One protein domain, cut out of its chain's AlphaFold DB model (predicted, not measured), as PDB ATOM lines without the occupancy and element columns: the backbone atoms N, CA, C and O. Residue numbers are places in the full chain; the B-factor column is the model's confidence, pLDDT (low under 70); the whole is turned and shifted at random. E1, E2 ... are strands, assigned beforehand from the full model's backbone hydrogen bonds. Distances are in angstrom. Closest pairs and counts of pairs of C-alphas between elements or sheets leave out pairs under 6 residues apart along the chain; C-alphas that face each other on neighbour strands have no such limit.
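What this domain is: This is residues 65 to 86 and 96 to 149 of the 334 residues of an uncharacterized protein of Desulfosporosinus acidiphilus (strain DSM 22704 / JCM 16185 / SJ4) (UniProt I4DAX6). With little regular structure, the domain is a thin rod: looped residues 65 to 86 make one end, a small antiparallel sheet E1 - E2 - E3 lies between, and looped residues 129 to 149 make the other. The 76 printed residues include no named helix and three strands, E1, E2, E3 along the chain, with 12 residues: all strand. The whole is extended, radius of gyration of the C-alphas 17.9 A, spans 59 by 19 by 14 A.

Where its parts are: E1, residues 100 to 102, begins at C-alpha (165.009, 145.359, 219.944) and is 7.0 A long. E2, residues 108 to 112, spans 13.2 A. E3, residues 125 to 128, spans 10.6 A, ending at (169.464, 129.530, 217.970).

How they stand to each other: The strands form a meander, each the antiparallel neighbour of the one before. Hairpin E1 and E2 has N 110 and O 102 at 2.8 A, hairpin E2 and E3 N 109 and O 127 at 2.8 A, within hydrogen-bond range. E1 and E3 are apart.

The domain as a whole: Residues 87 to 95 are cut out, C-alphas 86 and 96 being 11.2 A apart. Link E2 to E3 is long. Seventeen residues have pLDDT under 70, among them 116 to 123.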
ATOM      1  N   GLN A  65     178.977 160.629 209.252       87.69
ATOM      2  CA  GLN A  65     178.200 159.552 209.867       87.69
ATOM      3  C   GLN A  65     178.935 158.204 209.933       87.69
ATOM      4  O   GLN A  65     178.577 157.371 210.760       87.69
ATOM      5  N   ASP A  66     179.971 158.015 209.114       86.81
ATOM      6  CA  ASP A  66     180.809 156.811 209.083       86.81
ATOM      7  C   ASP A  66     182.107 156.995 209.896       86.81
ATOM      8  O   ASP A  66     182.932 156.087 209.997       86.81
ATOM      9  N   VAL A  67     182.306 158.177 210.492       88.44
ATOM     10  CA  VAL A  67     183.482 158.520 211.299       88.44
ATOM     11  C   VAL A  67     183.082 158.616 212.767       88.44
ATOM     12  O   VAL A  67     182.102 159.277 213.112       88.44
ATOM     13  N   LEU A  68     183.859 157.978 213.646       87.75
ATOM     14  CA  LEU A  68     183.637 158.003 215.095       87.75
ATOM     15  C   LEU A  68     183.606 159.431 215.652       87.75
ATOM     16  O   LEU A  68     184.417 160.286 215.294       87.75
ATOM     17  N   GLN A  69     182.688 159.671 216.582       86.94
ATOM     18  CA  GLN A  69     182.538 160.939 217.274       86.94
ATOM     19  C   GLN A  69     183.844 161.308 217.978       86.94
ATOM     20  O   GLN A  69     184.432 160.501 218.698       86.94
ATOM     21  N   GLY A  70     184.291 162.546 217.760       87.81
ATOM     22  CA  GLY A  70     185.569 163.046 218.271       87.81
ATOM     23  C   GLY A  70     186.780 162.722 217.390       87.81
ATOM     24  O   GLY A  70     187.854 163.262 217.642       87.81
ATOM     25  N   VAL A  71     186.628 161.907 216.339       90.44
ATOM     26  CA  VAL A  71     187.662 161.706 215.313       90.44
ATOM     27  C   VAL A  71     187.451 162.711 214.184       90.44
ATOM     28  O   VAL A  71     186.350 162.838 213.654       90.44
ATOM     29  N   THR A  72     188.510 163.417 213.792       92.12
ATOM     30  CA  THR A  72     188.479 164.389 212.692       92.12
ATOM     31  C   THR A  72     189.286 163.864 211.508       92.12
ATOM     32  O   THR A  72     190.476 163.586 211.642       92.12
ATOM     33  N   ILE A  73     188.657 163.772 210.336       89.12
ATOM     34  CA  ILE A  73     189.308 163.417 209.066       89.12
ATOM     35  C   ILE A  73     189.101 164.589 208.109       89.12
ATOM     36  O   ILE A  73     187.983 165.073 207.952       89.12
ATOM     37  N   SER A  74     190.175 165.090 207.493       86.81
ATOM     38  CA  SER A  74     190.115 166.221 206.546       86.81
ATOM     39  C   SER A  74     189.357 167.451 207.084       86.81
ATOM     40  O   SER A  74     188.632 168.117 206.348       86.81
ATOM     41  N   GLY A  75     189.491 167.733 208.385       85.88
ATOM     42  CA  GLY A  75     188.821 168.854 209.059       85.88
ATOM     43  C   GLY A  75     187.339 168.637 209.385       85.88
ATOM     44  O   GLY A  75     186.727 169.518 209.981       85.88
ATOM     45  N   GLN A  76     186.760 167.484 209.039       88.50
ATOM     46  CA  GLN A  76     185.381 167.131 209.367       88.50
ATOM     47  C   GLN A  76     185.366 166.146 210.538       88.50
ATOM     48  O   GLN A  76     186.009 165.096 210.488       88.50
ATOM     49  N   THR A  77     184.664 166.502 211.613       92.12
ATOM     50  CA  THR A  77     184.536 165.656 212.805       92.12
ATOM     51  C   THR A  77     183.396 164.669 212.625       92.12
ATOM     52  O   THR A  77     182.294 165.055 212.239       92.12
ATOM     53  N   GLY A  78     183.673 163.404 212.919       92.25
ATOM     54  CA  GLY A  78     182.700 162.333 212.855       92.25
ATOM     55  C   GLY A  78     181.525 162.510 213.808       92.25
ATOM     56  O   GLY A  78     181.634 163.152 214.858       92.25
ATOM     57  N   THR A  79     180.396 161.920 213.436       90.12
ATOM     58  CA  THR A  79     179.149 161.921 214.205       90.12
ATOM     59  C   THR A  79     178.727 160.521 214.648       90.12
ATOM     60  O   THR A  79     177.766 160.412 215.407       90.12
ATOM     61  N   MET A  80     179.438 159.456 214.250       83.94
ATOM     62  CA  MET A  80     179.128 158.089 214.677       83.94
ATOM     63  C   MET A  80     179.355 157.940 216.188       83.94
ATOM     64  O   MET A  80     180.489 158.091 216.646       83.94
ATOM     65  N   PRO A  81     178.330 157.613 216.990       81.56
ATOM     66  CA  PRO A  81     178.490 157.478 218.433       81.56
ATOM     67  C   PRO A  81     179.582 156.467 218.799       81.56
ATOM     68  O   PRO A  81     179.566 155.321 218.350       81.56
ATOM     69  N   ASN A  82     180.524 156.872 219.656       76.19
ATOM     70  CA  ASN A  82     181.526 155.953 220.185       76.19
ATOM     71  C   ASN A  82     180.943 155.168 221.370       76.19
ATOM     72  O   ASN A  82     181.059 155.554 222.539       76.19
ATOM     73  N   MET A  83     180.319 154.035 221.062       69.94
ATOM     74  CA  MET A  83     179.638 153.196 222.050       69.94
ATOM     75  C   MET A  83     180.582 152.466 223.021       69.94
ATOM     76  O   MET A  83     180.106 151.864 223.985       69.94
ATOM     77  N   ALA A  84     181.905 152.550 222.828       66.25
ATOM     78  CA  ALA A  84     182.878 152.068 223.807       66.25
ATOM     79  C   ALA A  84     182.993 152.997 225.034       66.25
ATOM     80  O   ALA A  84     183.392 152.538 226.103       66.25
ATOM     81  N   ILE A  85     182.623 154.279 224.898       64.75
ATOM     82  CA  ILE A  85     182.751 155.302 225.954       64.75
ATOM     83  C   ILE A  85     181.421 155.965 226.352       64.75
ATOM     84  O   ILE A  85     181.335 156.533 227.435       64.75
ATOM     85  N   ALA A  86     180.380 155.887 225.515       60.66
ATOM     86  CA  ALA A  86     179.146 156.666 225.665       60.66
ATOM     87  C   ALA A  86     177.948 155.914 226.290       60.66
ATOM     88  O   ALA A  86     176.809 156.295 226.040       60.66
ATOM     89  N   SER A  96     176.677 145.801 224.710       54.25
ATOM     90  CA  SER A  96     175.641 146.235 223.770       54.25
ATOM     91  C   SER A  96     174.284 145.767 224.303       54.25
ATOM     92  O   SER A  96     174.029 144.565 224.372       54.25
ATOM     93  N   MET A  97     173.431 146.692 224.748       57.56
ATOM     94  CA  MET A  97     172.026 146.360 224.983       57.56
ATOM     95  C   MET A  97     171.324 146.394 223.630       57.56
ATOM     96  O   MET A  97     171.372 147.411 222.937       57.56
ATOM     97  N   SER A  98     170.692 145.289 223.235       61.97
ATOM     98  CA  SER A  98     169.928 145.235 221.988       61.97
ATOM     99  C   SER A  98     168.821 146.287 222.006       61.97
ATOM    100  O   SER A  98     168.067 146.363 222.978       61.97
ATOM    101  N   LEU A  99     168.687 147.060 220.929       66.69
ATOM    102  CA  LEU A  99     167.618 148.050 220.779       66.69
ATOM    103  C   LEU A  99     166.241 147.373 220.714       66.69
ATOM    104  O   LEU A  99     165.251 147.906 221.209       66.69
ATOM    105  N   GLN A 100     166.194 146.194 220.097       79.06
ATOM    106  CA  GLN A 100     165.009 145.359 219.944       79.06
ATOM    107  C   GLN A 100     165.419 143.886 220.012       79.06
ATOM    108  O   GLN A 100     166.521 143.526 219.585       79.06
ATOM    109  N   TYR A 101     164.519 143.043 220.519       80.75
ATOM    110  CA  TYR A 101     164.649 141.593 220.458       80.75
ATOM    111  C   TYR A 101     163.347 140.953 219.981       80.75
ATOM    112  O   TYR A 101     162.260 141.486 220.203       80.75
ATOM    113  N   TRP A 102     163.462 139.804 219.326       81.56
ATOM    114  CA  TRP A 102     162.327 139.033 218.825       81.56
ATOM    115  C   TRP A 102     162.719 137.562 218.715       81.56
ATOM    116  O   TRP A 102     163.865 137.262 218.408       81.56
ATOM    117  N   THR A 103     161.790 136.642 218.962       79.38
ATOM    118  CA  THR A 103     162.035 135.194 218.819       79.38
ATOM    119  C   THR A 103     161.236 134.549 217.690       79.38
ATOM    120  O   THR A 103     161.377 133.358 217.425       79.38
ATOM    121  N   GLY A 104     160.337 135.298 217.040       70.62
ATOM    122  CA  GLY A 104     159.407 134.735 216.054       70.62
ATOM    123  C   GLY A 104     158.475 133.657 216.601       70.62
ATOM    124  O   GLY A 104     157.846 132.963 215.811       70.62
ATOM    125  N   GLY A 105     158.392 133.497 217.927       67.25
ATOM    126  CA  GLY A 105     157.697 132.376 218.563       67.25
ATOM    127  C   GLY A 105     158.449 131.039 218.487       67.25
ATOM    128  O   GLY A 105     157.843 130.005 218.752       67.25
ATOM    129  N   GLY A 106     159.738 131.042 218.122       76.69
ATOM    130  CA  GLY A 106     160.575 129.846 217.993       76.69
ATOM    131  C   GLY A 106     161.852 129.880 218.841       76.69
ATOM    132  O   GLY A 106     162.007 130.696 219.745       76.69
ATOM    133  N   SER A 107     162.786 128.985 218.515       87.81
ATOM    134  CA  SER A 107     164.054 128.756 219.229       87.81
ATOM    135  C   SER A 107     165.181 129.737 218.874       87.81
ATOM    136  O   SER A 107     166.305 129.590 219.349       87.81
ATOM    137  N   THR A 108     164.925 130.709 217.997       89.31
ATOM    138  CA  THR A 108     165.942 131.653 217.515       89.31
ATOM    139  C   THR A 108     165.680 133.032 218.082       89.31
ATOM    140  O   THR A 108     164.649 133.627 217.799       89.31
ATOM    141  N   LEU A 109     166.633 133.553 218.849       90.25
ATOM    142  CA  LEU A 109     166.624 134.913 219.365       90.25
ATOM    143  C   LEU A 109     167.297 135.845 218.362       90.25
ATOM    144  O   LEU A 109     168.468 135.661 218.042       90.25
ATOM    145  N   PHE A 110     166.574 136.861 217.910       88.19
ATOM    146  CA  PHE A 110     167.073 137.953 217.087       88.19
ATOM    147  C   PHE A 110     167.327 139.176 217.970       88.19
ATOM    148  O   PHE A 110     166.456 139.575 218.742       88.19
ATOM    149  N   LEU A 111     168.507 139.782 217.844       85.12
ATOM    150  CA  LEU A 111     168.950 140.966 218.578       85.12
ATOM    151  C   LEU A 111     169.390 142.048 217.588       85.12
ATOM    152  O   LEU A 111     170.313 141.826 216.796       85.12
ATOM    153  N   LYS A 112     168.757 143.225 217.645       83.25
ATOM    154  CA  LYS A 112     169.165 144.391 216.848       83.25
ATOM    155  C   LYS A 112     170.212 145.204 217.626       83.25
ATOM    156  O   LYS A 112     169.864 145.761 218.674       83.25
ATOM    157  N   PRO A 113     171.480 145.266 217.178       76.00
ATOM    158  CA  PRO A 113     172.509 146.073 217.821       76.00
ATOM    159  C   PRO A 113     172.222 147.572 217.650       76.00
ATOM    160  O   PRO A 113     171.494 147.992 216.752       76.00
ATOM    161  N   GLN A 114     172.801 148.388 218.528       70.62
ATOM    162  CA  GLN A 114     172.716 149.848 218.441       70.62
ATOM    163  C   GLN A 114     173.651 150.404 217.353       70.62
ATOM    164  O   GLN A 114     174.710 149.827 217.076       70.62
ATOM    165  N   THR A 115     173.287 151.558 216.785       70.50
ATOM    166  CA  THR A 115     174.144 152.335 215.875       70.50
ATOM    167  C   THR A 115     175.501 152.621 216.527       70.50
ATOM    168  O   THR A 115     175.559 153.045 217.681       70.50
ATOM    169  N   GLY A 116     176.591 152.370 215.796       69.38
ATOM    170  CA  GLY A 116     177.973 152.518 216.280       69.38
ATOM    171  C   GLY A 116     178.676 151.194 216.616       69.38
ATOM    172  O   GLY A 116     179.902 151.158 216.637       69.38
ATOM    173  N   TYR A 117     177.933 150.093 216.815       68.38
ATOM    174  CA  TYR A 117     178.485 148.725 216.718       68.38
ATOM    175  C   TYR A 117     178.338 148.161 215.296       68.38
ATOM    176  O   TYR A 117     179.214 147.451 214.815       68.38
ATOM    177  N   TYR A 118     177.226 148.510 214.644       66.25
ATOM    178  CA  TYR A 118     176.923 148.318 213.225       66.25
ATOM    179  C   TYR A 118     176.262 149.606 212.696       66.25
ATOM    180  O   TYR A 118     175.983 150.521 213.481       66.25
ATOM    181  N   ASP A 119     175.991 149.684 211.391       62.97
ATOM    182  CA  ASP A 119     175.289 150.815 210.759       62.97
ATOM    183  C   ASP A 119     173.910 151.108 211.389       62.97
ATOM    184  O   ASP A 119     173.398 152.218 211.285       62.97
ATOM    185  N   GLY A 120     173.336 150.145 212.122       56.34
ATOM    186  CA  GLY A 120     172.132 150.312 212.939       56.34
ATOM    187  C   GLY A 120     170.851 150.475 212.122       56.34
ATOM    188  O   GLY A 120     169.782 150.683 212.699       56.34
ATOM    189  N   ILE A 121     170.947 150.356 210.797       61.91
ATOM    190  CA  ILE A 121     169.824 150.550 209.887       61.91
ATOM    191  C   ILE A 121     169.049 149.229 209.780       61.91
ATOM    192  O   ILE A 121     167.894 149.213 210.204       61.91
ATOM    193  N   ASP A 122     169.686 148.099 209.421       60.88
ATOM    194  CA  ASP A 122     168.953 146.841 209.132       60.88
ATOM    195  C   ASP A 122     169.649 145.506 209.472       60.88
ATOM    196  O   ASP A 122     169.196 144.435 209.067       60.88
ATOM    197  N   THR A 123     170.726 145.504 210.255       69.88
ATOM    198  CA  THR A 123     171.423 144.251 210.592       69.88
ATOM    199  C   THR A 123     170.918 143.650 211.908       69.88
ATOM    200  O   THR A 123     170.993 144.272 212.963       69.88
ATOM    201  N   TRP A 124     170.390 142.423 211.863       79.38
ATOM    202  CA  TRP A 124     170.074 141.621 213.051       79.38
ATOM    203  C   TRP A 124     171.196 140.618 213.308       79.38
ATOM    204  O   TRP A 124     171.690 139.972 212.387       79.38
ATOM    205  N   THR A 125     171.553 140.438 214.574       82.69
ATOM    206  CA  THR A 125     172.323 139.268 215.017       82.69
ATOM    207  C   THR A 125     171.354 138.227 215.557       82.69
ATOM    208  O   THR A 125     170.302 138.592 216.081       82.69
ATOM    209  N   TYR A 126     171.658 136.939 215.410       87.06
ATOM    210  CA  TYR A 126     170.778 135.886 215.903       87.06
ATOM    211  C   TYR A 126     171.546 134.753 216.569       87.06
ATOM    212  O   TYR A 126     172.710 134.498 216.258       87.06
ATOM    213  N   TYR A 127     170.870 134.069 217.487       90.06
ATOM    214  CA  TYR A 127     171.354 132.852 218.121       90.06
ATOM    215  C   TYR A 127     170.208 131.854 218.245       90.06
ATOM    216  O   TYR A 127     169.119 132.211 218.695       90.06
ATOM    217  N   THR A 128     170.447 130.607 217.848       91.38
ATOM    218  CA  THR A 128     169.464 129.530 217.970       91.38
ATOM    219  C   THR A 128     169.805 128.669 219.174       91.38
ATOM    220  O   THR A 128     170.855 128.031 219.204       91.38
ATOM    221  N   ASP A 129     168.895 128.630 220.141       92.75
ATOM    222  CA  ASP A 129     168.932 127.695 221.260       92.75
ATOM    223  C   ASP A 129     167.792 126.684 221.086       92.75
ATOM    224  O   ASP A 129     166.637 127.020 221.364       92.75
ATOM    225  N   PRO A 130     168.078 125.444 220.646       92.06
ATOM    226  CA  PRO A 130     167.062 124.407 220.480       92.06
ATOM    227  C   PRO A 130     166.225 124.136 221.737       92.06
ATOM    228  O   PRO A 130     165.129 123.593 221.623       92.06
ATOM    229  N   ASN A 131     166.717 124.507 222.924       92.31
ATOM    230  CA  ASN A 131     166.016 124.313 224.186       92.31
ATOM    231  C   ASN A 131     165.131 125.500 224.591       92.31
ATOM    232  O   ASN A 131     164.388 125.365 225.566       92.31
ATOM    233  N   LEU A 132     165.150 126.623 223.861       93.19
ATOM    234  CA  LEU A 132     164.231 127.748 224.061       93.19
ATOM    235  C   LEU A 132     162.857 127.433 223.445       93.19
ATOM    236  O   LEU A 132     162.406 128.058 222.487       93.19
ATOM    237  N   THR A 133     162.196 126.421 223.996       92.31
ATOM    238  CA  THR A 133     160.851 125.989 223.608       92.31
ATOM    239  C   THR A 133     159.893 126.139 224.790       92.31
ATOM    240  O   THR A 133     160.313 126.025 225.947       92.31
ATOM    241  N   PRO A 134     158.584 126.351 224.547       92.62
ATOM    242  CA  PRO A 134     157.595 126.446 225.620       92.62
ATOM    243  C   PRO A 134     157.633 125.262 226.599       92.62
ATOM    244  O   PRO A 134     157.520 125.460 227.807       92.62
ATOM    245  N   SER A 135     157.873 124.041 226.106       92.19
ATOM    246  CA  SER A 135     157.895 122.815 226.917       92.19
ATOM    247  C   SER A 135     159.031 122.746 227.934       92.19
ATOM    248  O   SER A 135     158.942 121.951 228.865       92.19
ATOM    249  N   ASN A 136     160.081 123.552 227.767       93.25
ATOM    250  CA  ASN A 136     161.233 123.598 228.671       93.25
ATOM    251  C   ASN A 136     161.161 124.771 229.660       93.25
ATOM    252  O   ASN A 136     161.944 124.840 230.606       93.25
ATOM    253  N   ILE A 137     160.231 125.705 229.453       92.81
ATOM    254  CA  ILE A 137     160.069 126.900 230.278       92.81
ATOM    255  C   ILE A 137     158.871 126.683 231.201       92.81
ATOM    256  O   ILE A 137     157.802 126.257 230.763       92.81
ATOM    257  N   LYS A 138     159.040 126.991 232.491       92.81
ATOM    258  CA  LYS A 138     157.976 126.878 233.499       92.81
ATOM    259  C   LYS A 138     156.702 127.594 233.039       92.81
ATOM    260  O   LYS A 138     156.762 128.727 232.566       92.81
ATOM    261  N   SER A 139     155.555 126.944 233.230       93.56
ATOM    262  CA  SER A 139     154.245 127.477 232.862       93.56
ATOM    263  C   SER A 139     154.035 128.890 233.412       93.56
ATOM    264  O   SER A 139     154.273 129.146 234.595       93.56
ATOM    265  N   GLY A 140     153.640 129.811 232.531       92.44
ATOM    266  CA  GLY A 140     153.408 131.223 232.855       92.44
ATOM    267  C   GLY A 140     154.664 132.101 232.944       92.44
ATOM    268  O   GLY A 140     154.536 133.313 233.101       92.44
ATOM    269  N   VAL A 141     155.872 131.542 232.813       94.81
ATOM    270  CA  VAL A 141     157.119 132.318 232.722       94.81
ATOM    271  C   VAL A 141     157.403 132.647 231.258       94.81
ATOM    272  O   VAL A 141     157.322 131.768 230.406       94.81
ATOM    273  N   SER A 142     157.757 133.899 230.958       92.38
ATOM    274  CA  SER A 142     158.186 134.312 229.617       92.38
ATOM    275  C   SER A 142     159.685 134.589 229.596       92.38
ATOM    276  O   SER A 142     160.183 135.370 230.408       92.38
ATOM    277  N   ILE A 143     160.399 133.957 228.663       91.12
ATOM    278  CA  ILE A 143     161.820 134.208 228.400       91.12
ATOM    279  C   ILE A 143     161.934 134.647 226.941       91.12
ATOM    280  O   ILE A 143     161.591 133.895 226.034       91.12
ATOM    281  N   PHE A 144     162.357 135.894 226.717       88.75
ATOM    282  CA  PHE A 144     162.463 136.502 225.381       88.75
ATOM    283  C   PHE A 144     161.184 136.377 224.523       88.75
ATOM    284  O   PHE A 144     161.240 136.181 223.309       88.75
ATOM    285  N   GLY A 145     160.009 136.473 225.151       87.62
ATOM    286  CA  GLY A 145     158.712 136.370 224.474       87.62
ATOM    287  C   GLY A 145     158.213 134.939 224.238       87.62
ATOM    288  O   GLY A 145     157.075 134.773 223.806       87.62
ATOM    289  N   VAL A 146     158.998 133.907 224.566       89.50
ATOM    290  CA  VAL A 146     158.531 132.513 224.574       89.50
ATOM    291  C   VAL A 146     157.901 132.222 225.935       89.50
ATOM    292  O   VAL A 146     158.589 132.198 226.956       89.50
ATOM    293  N   THR A 147     156.580 132.043 225.960       93.19
ATOM    294  CA  THR A 147     155.833 131.703 227.180       93.19
ATOM    295  C   THR A 147     155.899 130.206 227.439       93.19
ATOM    296  O   THR A 147     155.580 129.401 226.567       93.19
ATOM    297  N   GLY A 148     156.298 129.836 228.650       93.88
ATOM    298  CA  GLY A 148     156.424 128.453 229.068       93.88
ATOM    299  C   GLY A 148     155.101 127.722 229.237       93.88
ATOM    300  O   GLY A 148     154.085 128.308 229.614       93.88
ATOM    301  N   THR A 149     155.154 126.414 228.999       93.19
ATOM    302  CA  THR A 149     154.063 125.444 229.170       93.19
ATOM    303  C   THR A 149     154.471 124.269 230.056       93.19
ATOM    304  O   THR A 149     153.662 123.372 230.285       93.19
TER     305      THR A 149